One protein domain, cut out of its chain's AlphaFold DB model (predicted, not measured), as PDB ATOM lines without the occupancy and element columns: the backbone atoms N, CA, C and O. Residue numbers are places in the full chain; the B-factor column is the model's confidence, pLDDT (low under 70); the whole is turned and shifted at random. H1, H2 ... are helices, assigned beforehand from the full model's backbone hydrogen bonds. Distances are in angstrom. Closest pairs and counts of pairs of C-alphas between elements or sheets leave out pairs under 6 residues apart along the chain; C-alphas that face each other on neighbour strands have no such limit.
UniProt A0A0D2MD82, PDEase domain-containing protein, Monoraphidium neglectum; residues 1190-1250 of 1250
ATOM      1  N   PRO A1190     -37.903  38.648  11.058       69.00
ATOM      2  CA  PRO A1190     -36.607  39.274  10.814       69.00
ATOM      3  C   PRO A1190     -35.478  38.432  11.414       69.00
ATOM      4  O   PRO A1190     -35.484  38.114  12.604       69.00
ATOM      5  N   GLY A1191     -34.518  38.039  10.570       71.25
ATOM      6  CA  GLY A1191     -33.412  37.176  10.986       71.25
ATOM      7  C   GLY A1191     -32.596  37.811  12.120       71.25
ATOM      8  O   GLY A1191     -32.508  39.037  12.178       71.25
ATOM      9  N   PRO A1192     -31.960  37.013  13.000       73.88
ATOM     10  CA  PRO A1192     -31.382  37.504  14.257       73.88
ATOM     11  C   PRO A1192     -30.396  38.669  14.081       73.88
ATOM     12  O   PRO A1192     -30.439  39.611  14.856       73.88
ATOM     13  N   ALA A1193     -29.619  38.699  12.993       80.50
ATOM     14  CA  ALA A1193     -28.706  39.807  12.683       80.50
ATOM     15  C   ALA A1193     -29.390  41.180  12.456       80.50
ATOM     16  O   ALA A1193     -28.721  42.212  12.507       80.50
ATOM     17  N   VAL A1194     -30.702  41.210  12.185       83.38
ATOM     18  CA  VAL A1194     -31.511  42.442  12.136       83.38
ATOM     19  C   VAL A1194     -31.881  42.878  13.552       83.38
ATOM     20  O   VAL A1194     -31.703  44.048  13.883       83.38
ATOM     21  N   LEU A1195     -32.304  41.941  14.408       85.69
ATOM     22  CA  LEU A1195     -32.575  42.203  15.827       85.69
ATOM     23  C   LEU A1195     -31.301  42.688  16.540       85.69
ATOM     24  O   LEU A1195     -31.322  43.766  17.121       85.69
ATOM     25  N   ASP A1196     -30.159  42.020  16.336       89.75
ATOM     26  CA  ASP A1196     -28.833  42.432  16.834       89.75
ATOM     27  C   ASP A1196     -28.432  43.865  16.421       89.75
ATOM     28  O   ASP A1196     -27.569  44.484  17.054       89.75
ATOM     29  N   ARG A1197     -28.982  44.377  15.307       90.75
ATOM     30  CA  ARG A1197     -28.747  45.743  14.814       90.75
ATOM     31  C   ARG A1197     -29.734  46.732  15.431       90.75
ATOM     32  O   ARG A1197     -29.305  47.795  15.866       90.75
ATOM     33  N   VAL A1198     -31.016  46.375  15.491       92.50
ATOM     34  CA  VAL A1198     -32.083  47.173  16.115       92.50
ATOM     35  C   VAL A1198     -31.816  47.357  17.611       92.50
ATOM     36  O   VAL A1198     -31.757  48.492  18.079       92.50
ATOM     37  N   GLU A1199     -31.538  46.277  18.343       91.69
ATOM     38  CA  GLU A1199     -31.189  46.313  19.767       91.69
ATOM     39  C   GLU A1199     -29.947  47.167  20.033       91.69
ATOM     40  O   GLU A1199     -29.915  47.908  21.007       91.69
ATOM     41  N   ARG A1200     -28.944  47.149  19.146       93.62
ATOM     42  CA  ARG A1200     -27.731  47.972  19.303       93.62
ATOM     43  C   ARG A1200     -27.974  49.466  19.094       93.62
ATOM     44  O   ARG A1200     -27.270  50.269  19.698       93.62
ATOM     45  N   VAL A1201     -28.938  49.843  18.252       93.19
ATOM     46  CA  VAL A1201     -29.346  51.248  18.086       93.19
ATOM     47  C   VAL A1201     -30.221  51.693  19.264       93.19
ATOM     48  O   VAL A1201     -30.020  52.780  19.794       93.19
ATOM     49  N   LEU A1202     -31.128  50.837  19.743       93.06
ATOM     50  CA  LEU A1202     -32.001  51.136  20.887       93.06
ATOM     51  C   LEU A1202     -31.258  51.128  22.237       93.06
ATOM     52  O   LEU A1202     -31.583  51.903  23.132       93.06
ATOM     53  N   ALA A1203     -30.198  50.329  22.366       89.62
ATOM     54  CA  ALA A1203     -29.259  50.389  23.486       89.62
ATOM     55  C   ALA A1203     -28.375  51.653  23.471       89.62
ATOM     56  O   ALA A1203     -27.693  51.924  24.452       89.62
ATOM     57  N   ALA A1204     -28.375  52.438  22.385       87.00
ATOM     58  CA  ALA A1204     -27.783  53.776  22.379       87.00
ATOM     59  C   ALA A1204     -28.798  54.866  22.781       87.00
ATOM     60  O   ALA A1204     -28.395  55.893  23.324       87.00
ATOM     61  N   SER A1205     -30.105  54.646  22.586       83.69
ATOM     62  CA  SER A1205     -31.171  55.565  23.019       83.69
ATOM     63  C   SER A1205     -31.502  55.407  24.509       83.69
ATOM     64  O   SER A1205     -32.595  54.986  24.894       83.69
ATOM     65  N   HIS A1206     -30.530  55.729  25.365       70.56
ATOM     66  CA  HIS A1206     -30.736  55.825  26.813       70.56
ATOM     67  C   HIS A1206     -31.450  57.124  27.235       70.56
ATOM     68  O   HIS A1206     -32.045  57.165  28.311       70.56
ATOM     69  N   GLU A1207     -31.458  58.143  26.373       71.19
ATOM     70  CA  GLU A1207     -32.117  59.440  26.570       71.19
ATOM     71  C   GLU A1207     -33.205  59.682  25.503       71.19
ATOM     72  O   GLU A1207     -33.407  58.865  24.608       71.19
ATOM     73  N   TRP A1208     -33.874  60.841  25.544       72.25
ATOM     74  CA  TRP A1208     -34.815  61.288  24.496       72.25
ATOM     75  C   TRP A1208     -34.144  61.566  23.131       72.25
ATOM     76  O   TRP A1208     -34.821  61.901  22.161       72.25
ATOM     77  N   GLN A1209     -32.818  61.427  23.042       82.12
ATOM     78  CA  GLN A1209     -32.041  61.546  21.812       82.12
ATOM     79  C   GLN A1209     -31.754  60.152  21.238       82.12
ATOM     80  O   GLN A1209     -31.167  59.300  21.906       82.12
ATOM     81  N   PHE A1210     -32.139  59.925  19.983       90.31
ATOM     82  CA  PHE A1210     -31.867  58.691  19.245       90.31
ATOM     83  C   PHE A1210     -31.576  59.006  17.774       90.31
ATOM     84  O   PHE A1210     -32.121  59.959  17.215       90.31
ATOM     85  N   ASP A1211     -30.735  58.199  17.124       94.19
ATOM     86  CA  ASP A1211     -30.506  58.324  15.682       94.19
ATOM     87  C   ASP A1211     -31.692  57.713  14.921       94.19
ATOM     88  O   ASP A1211     -31.767  56.504  14.681       94.19
ATOM     89  N   ALA A1212     -32.641  58.575  14.552       91.94
ATOM     90  CA  ALA A1212     -33.834  58.192  13.810       91.94
ATOM     91  C   ALA A1212     -33.523  57.582  12.430       91.94
ATOM     92  O   ALA A1212     -34.303  56.756  11.956       91.94
ATOM     93  N   PHE A1213     -32.393  57.928  11.799       95.12
ATOM     94  CA  PHE A1213     -32.003  57.382  10.497       95.12
ATOM     95  C   PHE A1213     -31.360  56.003  10.637       95.12
ATOM     96  O   PHE A1213     -31.758  55.076   9.930       95.12
ATOM     97  N   ALA A1214     -30.435  55.822  11.586       93.94
ATOM     98  CA  ALA A1214     -29.873  54.507  11.894       93.94
ATOM     99  C   ALA A1214     -30.950  53.533  12.393       93.94
ATOM    100  O   ALA A1214     -30.929  52.354  12.031       93.94
ATOM    101  N   LEU A1215     -31.925  54.023  13.172       95.06
ATOM    102  CA  LEU A1215     -33.068  53.219  13.592       95.06
ATOM    103  C   LEU A1215     -33.972  52.881  12.403       95.06
ATOM    104  O   LEU A1215     -34.329  51.718  12.257       95.06
ATOM    105  N   ALA A1216     -34.301  53.835  11.524       95.06
ATOM    106  CA  ALA A1216     -35.107  53.572  10.327       95.06
ATOM    107  C   ALA A1216     -34.443  52.568   9.368       95.06
ATOM    108  O   ALA A1216     -35.131  51.720   8.802       95.06
ATOM    109  N   GLU A1217     -33.116  52.619   9.207       95.06
ATOM    110  CA  GLU A1217     -32.369  51.651   8.396       95.06
ATOM    111  C   GLU A1217     -32.366  50.252   9.040       95.06
ATOM    112  O   GLU A1217     -32.509  49.243   8.348       95.06
ATOM    113  N   ALA A1218     -32.245  50.173  10.370       94.44
ATOM    114  CA  ALA A1218     -32.288  48.911  11.106       94.44
ATOM    115  C   ALA A1218     -33.696  48.280  11.124       94.44
ATOM    116  O   ALA A1218     -33.818  47.062  11.010       94.44
ATOM    117  N   THR A1219     -34.751  49.096  11.222       93.56
ATOM    118  CA  THR A1219     -36.164  48.669  11.293       93.56
ATOM    119  C   THR A1219     -36.876  48.667   9.938       93.56
ATOM    120  O   THR A1219     -38.098  48.536   9.888       93.56
ATOM    121  N   GLN A1220     -36.133  48.823   8.837       93.62
ATOM    122  CA  GLN A1220     -36.651  48.812   7.460       93.62
ATOM    123  C   GLN A1220     -37.806  49.809   7.215       93.62
ATOM    124  O   GLN A1220     -38.703  49.544   6.420       93.62
ATOM    125  N   GLY A1221     -37.771  50.969   7.882       93.00
ATOM    126  CA  GLY A1221     -38.773  52.032   7.747       93.00
ATOM    127  C   GLY A1221     -39.775  52.159   8.900       93.00
ATOM    128  O   GLY A1221     -40.621  53.048   8.846       93.00
ATOM    129  N   HIS A1222     -39.659  51.357   9.966       93.00
ATOM    130  CA  HIS A1222     -40.559  51.391  11.133       93.00
ATOM    131  C   HIS A1222     -39.890  51.910  12.433       93.00
ATOM    132  O   HIS A1222     -39.978  51.248  13.474       93.00
ATOM    133  N   PRO A1223     -39.207  53.080  12.449       93.94
ATOM    134  CA  PRO A1223     -38.473  53.538  13.630       93.94
ATOM    135  C   PRO A1223     -39.398  53.876  14.802       93.94
ATOM    136  O   PRO A1223     -39.097  53.496  15.929       93.94
ATOM    137  N   LEU A1224     -40.536  54.536  14.551       91.50
ATOM    138  CA  LEU A1224     -41.442  54.997  15.607       91.50
ATOM    139  C   LEU A1224     -42.204  53.846  16.281       91.50
ATOM    140  O   LEU A1224     -42.215  53.798  17.509       91.50
ATOM    141  N   SER A1225     -42.760  52.888  15.524       92.94
ATOM    142  CA  SER A1225     -43.399  51.691  16.108       92.94
ATOM    143  C   SER A1225     -42.404  50.899  16.963       92.94
ATOM    144  O   SER A1225     -42.728  50.465  18.066       92.94
ATOM    145  N   THR A1226     -41.160  50.761  16.488       94.06
ATOM    146  CA  THR A1226     -40.122  49.988  17.183       94.06
ATOM    147  C   THR A1226     -39.612  50.706  18.436       94.06
ATOM    148  O   THR A1226     -39.458  50.072  19.478       94.06
ATOM    149  N   LEU A1227     -39.386  52.025  18.371       93.94
ATOM    150  CA  LEU A1227     -39.017  52.836  19.534       93.94
ATOM    151  C   LEU A1227     -40.142  52.856  20.575       93.94
ATOM    152  O   LEU A1227     -39.878  52.666  21.758       93.94
ATOM    153  N   GLY A1228     -41.392  53.035  20.139       93.38
ATOM    154  CA  GLY A1228     -42.565  52.986  21.008       93.38
ATOM    155  C   GLY A1228     -42.673  51.641  21.720       93.38
ATOM    156  O   GLY A1228     -42.736  51.604  22.946       93.38
ATOM    157  N   PHE A1229     -42.598  50.534  20.972       94.88
ATOM    158  CA  PHE A1229     -42.557  49.186  21.536       94.88
ATOM    159  C   PHE A1229     -41.421  49.015  22.557       94.88
ATOM    160  O   PHE A1229     -41.666  48.538  23.663       94.88
ATOM    161  N   PHE A1230     -40.201  49.448  22.225       94.19
ATOM    162  CA  PHE A1230     -39.041  49.364  23.115       94.19
ATOM    163  C   PHE A1230     -39.235  50.156  24.414       94.19
ATOM    164  O   PHE A1230     -38.985  49.618  25.488       94.19
ATOM    165  N   LEU A1231     -39.737  51.391  24.342       93.62
ATOM    166  CA  LEU A1231     -40.010  52.218  25.520       93.62
ATOM    167  C   LEU A1231     -41.136  51.623  26.380       93.62
ATOM    168  O   LEU A1231     -40.944  51.425  27.576       93.62
ATOM    169  N   PHE A1232     -42.274  51.242  25.787       95.19
ATOM    170  CA  PHE A1232     -43.363  50.586  26.523       95.19
ATOM    171  C   PHE A1232     -42.934  49.250  27.155       95.19
ATOM    172  O   PHE A1232     -43.472  48.865  28.195       95.19
ATOM    173  N   GLN A1233     -41.987  48.530  26.545       94.81
ATOM    174  CA  GLN A1233     -41.442  47.279  27.077       94.81
ATOM    175  C   GLN A1233     -40.393  47.515  28.179       94.81
ATOM    176  O   GLN A1233     -40.334  46.719  29.117       94.81
ATOM    177  N   ARG A1234     -39.593  48.589  28.083       93.12
ATOM    178  CA  ARG A1234     -38.564  48.978  29.066       93.12
ATOM    179  C   ARG A1234     -39.174  49.520  30.356       93.12
ATOM    180  O   ARG A1234     -38.730  49.147  31.433       93.12
ATOM    181  N   GLU A1235     -40.213  50.341  30.245       95.44
ATOM    182  CA  GLU A1235     -40.956  50.900  31.385       95.44
ATOM    183  C   GLU A1235     -42.035  49.926  31.930       95.44
ATOM    184  O   GLU A1235     -42.962  50.336  32.623       95.44
ATOM    185  N   GLU A1236     -41.974  48.637  31.557       95.62
ATOM    186  CA  GLU A1236     -42.918  47.546  31.894       95.62
ATOM    187  C   GLU A1236     -44.408  47.780  31.536       95.62
ATOM    188  O   GLU A1236     -45.250  46.905  31.767       95.62
ATOM    189  N   LEU A1237     -44.745  48.901  30.894       95.56
ATOM    190  CA  LEU A1237     -46.104  49.351  30.561       95.56
ATOM    191  C   LEU A1237     -46.898  48.344  29.712       95.56
ATOM    192  O   LEU A1237     -48.112  48.229  29.889       95.56
ATOM    193  N   VAL A1238     -46.230  47.565  28.848       95.25
ATOM    194  CA  VAL A1238     -46.858  46.444  28.110       95.25
ATOM    195  C   VAL A1238     -47.515  45.453  29.077       95.25
ATOM    196  O   VAL A1238     -48.646  45.025  28.855       95.25
ATOM    197  N   SER A1239     -46.829  45.123  30.176       94.50
ATOM    198  CA  SER A1239     -47.328  44.215  31.211       94.50
ATOM    199  C   SER A1239     -48.340  44.893  32.139       94.50
ATOM    200  O   SER A1239     -49.375  44.301  32.439       94.50
ATOM    201  N   HIS A1240     -48.092  46.153  32.516       96.56
ATOM    202  CA  HIS A1240     -48.947  46.922  33.424       96.56
ATOM    203  C   HIS A1240     -50.359  47.134  32.859       96.56
ATOM    204  O   HIS A1240     -51.346  46.982  33.574       96.56
ATOM    205  N   PHE A1241     -50.461  47.441  31.561       96.25
ATOM    206  CA  PHE A1241     -51.737  47.665  30.873       96.25
ATOM    207  C   PHE A1241     -52.253  46.443  30.093       96.25
ATOM    208  O   PHE A1241     -53.295  46.533  29.445       96.25
ATOM    209  N   GLY A1242     -51.550  45.303  30.125       94.94
ATOM    210  CA  GLY A1242     -51.945  44.092  29.392       94.94
ATOM    211  C   GLY A1242     -51.985  44.263  27.866       94.94
ATOM    212  O   GLY A1242     -52.773  43.601  27.188       94.94
ATOM    213  N   ILE A1243     -51.170  45.170  27.319       95.00
ATOM    214  CA  ILE A1243     -51.130  45.477  25.884       95.00
ATOM    215  C   ILE A1243     -50.561  44.268  25.136       95.00
ATOM    216  O   ILE A1243     -49.553  43.692  25.538       95.00
ATOM    217  N   ASN A1244     -51.175  43.882  24.015       93.38
ATOM    218  CA  ASN A1244     -50.649  42.791  23.197       93.38
ATOM    219  C   ASN A1244     -49.355  43.243  22.482       93.38
ATOM    220  O   ASN A1244     -49.435  44.098  21.592       93.38
ATOM    221  N   PRO A1245     -48.177  42.657  22.787       87.25
ATOM    222  CA  PRO A1245     -46.910  43.084  22.194       87.25
ATOM    223  C   PRO A1245     -46.879  42.908  20.668       87.25
ATOM    224  O   PRO A1245     -46.258  43.702  19.970       87.25
ATOM    225  N   VAL A1246     -47.609  41.925  20.125       86.69
ATOM    226  CA  VAL A1246     -47.690  41.667  18.674       86.69
ATOM    227  C   VAL A1246     -48.531  42.723  17.947       86.69
ATOM    228  O   VAL A1246     -48.363  42.919  16.745       86.69
ATOM    229  N   THR A1247     -49.433  43.405  18.658       86.31
ATOM    230  CA  THR A1247     -50.195  44.547  18.129       86.31
ATOM    231  C   THR A1247     -49.404  45.847  18.250       86.31
ATOM    232  O   THR A1247     -49.518  46.692  17.377       86.31
ATOM    233  N   LEU A1248     -48.590  45.994  19.300       85.00
ATOM    234  CA  LEU A1248     -47.787  47.195  19.549       85.00
ATOM    235  C   LEU A1248     -46.526  47.283  18.666       85.00
ATOM    236  O   LEU A1248     -46.066  48.376  18.361       85.00
ATOM    237  N   ALA A1249     -45.980  46.142  18.237       77.00
ATOM    238  CA  ALA A1249     -44.822  46.055  17.344       77.00
ATOM    239  C   ALA A1249     -45.176  46.105  15.835       77.00
ATOM    240  O   ALA A1249     -44.400  45.618  15.010       77.00
ATOM    241  N   ARG A1250     -46.358  46.624  15.473       76.69
ATOM    242  CA  ARG A1250     -46.842  46.780  14.090       76.69
ATOM    243  C   ARG A1250     -47.256  48.233  13.845       76.69
ATOM    244  O   ARG A1250     -46.477  48.946  13.171       76.69
TER     245      ARG A1250
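AT A GLANCE: This is residues 1190 to 1250 of the 1250 residues of the protein "PDEase domain-containing protein" of Monoraphidium neglectum (UniProt A0A0D2MD82). A hairpin of two helices, H1 and H2, stands at one end, and the longer helix H3 leads away from it about perpendicular to both. At the far end comes the short helix H4, after which the backbone folds back so that the short helix H5 packs on H3. The printed part has 61 residues with five named helices, in the order H1, H2, H3, H4, H5, and no named strand; its class is all helix. It is compact, with a radius of gyration of the C-alphas of 11.4 A, and its C-alphas span 30 by 26 by 17 A.

HOW THE PARTS SIT: H1, residues 1192 to 1202, touches H2, residues 1212 to 1218, and their closest C-alphas, those of Val 1198 and Ala 1218, are 5.3 A apart. The two form a helical hairpin, running opposite ways at a shallow tilt of 12 degrees. H3, residues 1223 to 1234, only just touches H2, with 3 pairs of C-alphas within 8 A, and does so with residue 1223 alone. The closest C-alphas of H2 and H3 are those of Ala 1216 and Pro 1223, 4.7 A apart, and the lines of the two helices are about perpendicular at 90 degrees. H1 and H3 are close but not clearly touching, with the C-alphas of Leu 1202 and Leu 1227 closest at 7.3 A; their lines are about perpendicular at 79 degrees. H4, residues 1237 to 1240, is close to H3 but not clearly touching, and the closest C-alphas are those of Phe 1232 and Val 1238, 5.6 A apart. H5, residues 1245 to 1248, touches H3 at residues 1225 to 1229 alone, with the C-alphas of Phe 1229 and Leu 1248 closest at 5.9 A. H4 and H5 are both apart from H1 and H2. Every O i to N i+4 pair is within hydrogen-bond range in H2 and H3, against 5 of 7 in H1, while H4 and H5 are too short for such a pair.

IN THESE COORDINATES: H1 begins with C-alpha 1192 at (-31.382, 37.504, 14.257) and is 15.2 A long from first to last C-alpha. H2 measures 9.8 A. H3, the longest helix with 12 residues, measures 16.1 A and begins with C-alpha 1223 at (-38.473, 53.538, 13.630). H4 and H5 have four residues each, and H5 ends with C-alpha 1248 at (-47.787, 47.195, 19.549).

THE WHOLE: The two C-alphas farthest apart, those of Phe 1213 and Gly 1242, are 30.5 A apart. The printed part has no cut and ends at Arg 1250, the chain's last residue. The link from H1 to H2, with 9 residues, is short, and the other three are tight. The mean pLDDT of the printed part is 89.5, and residue 1190 is under 70.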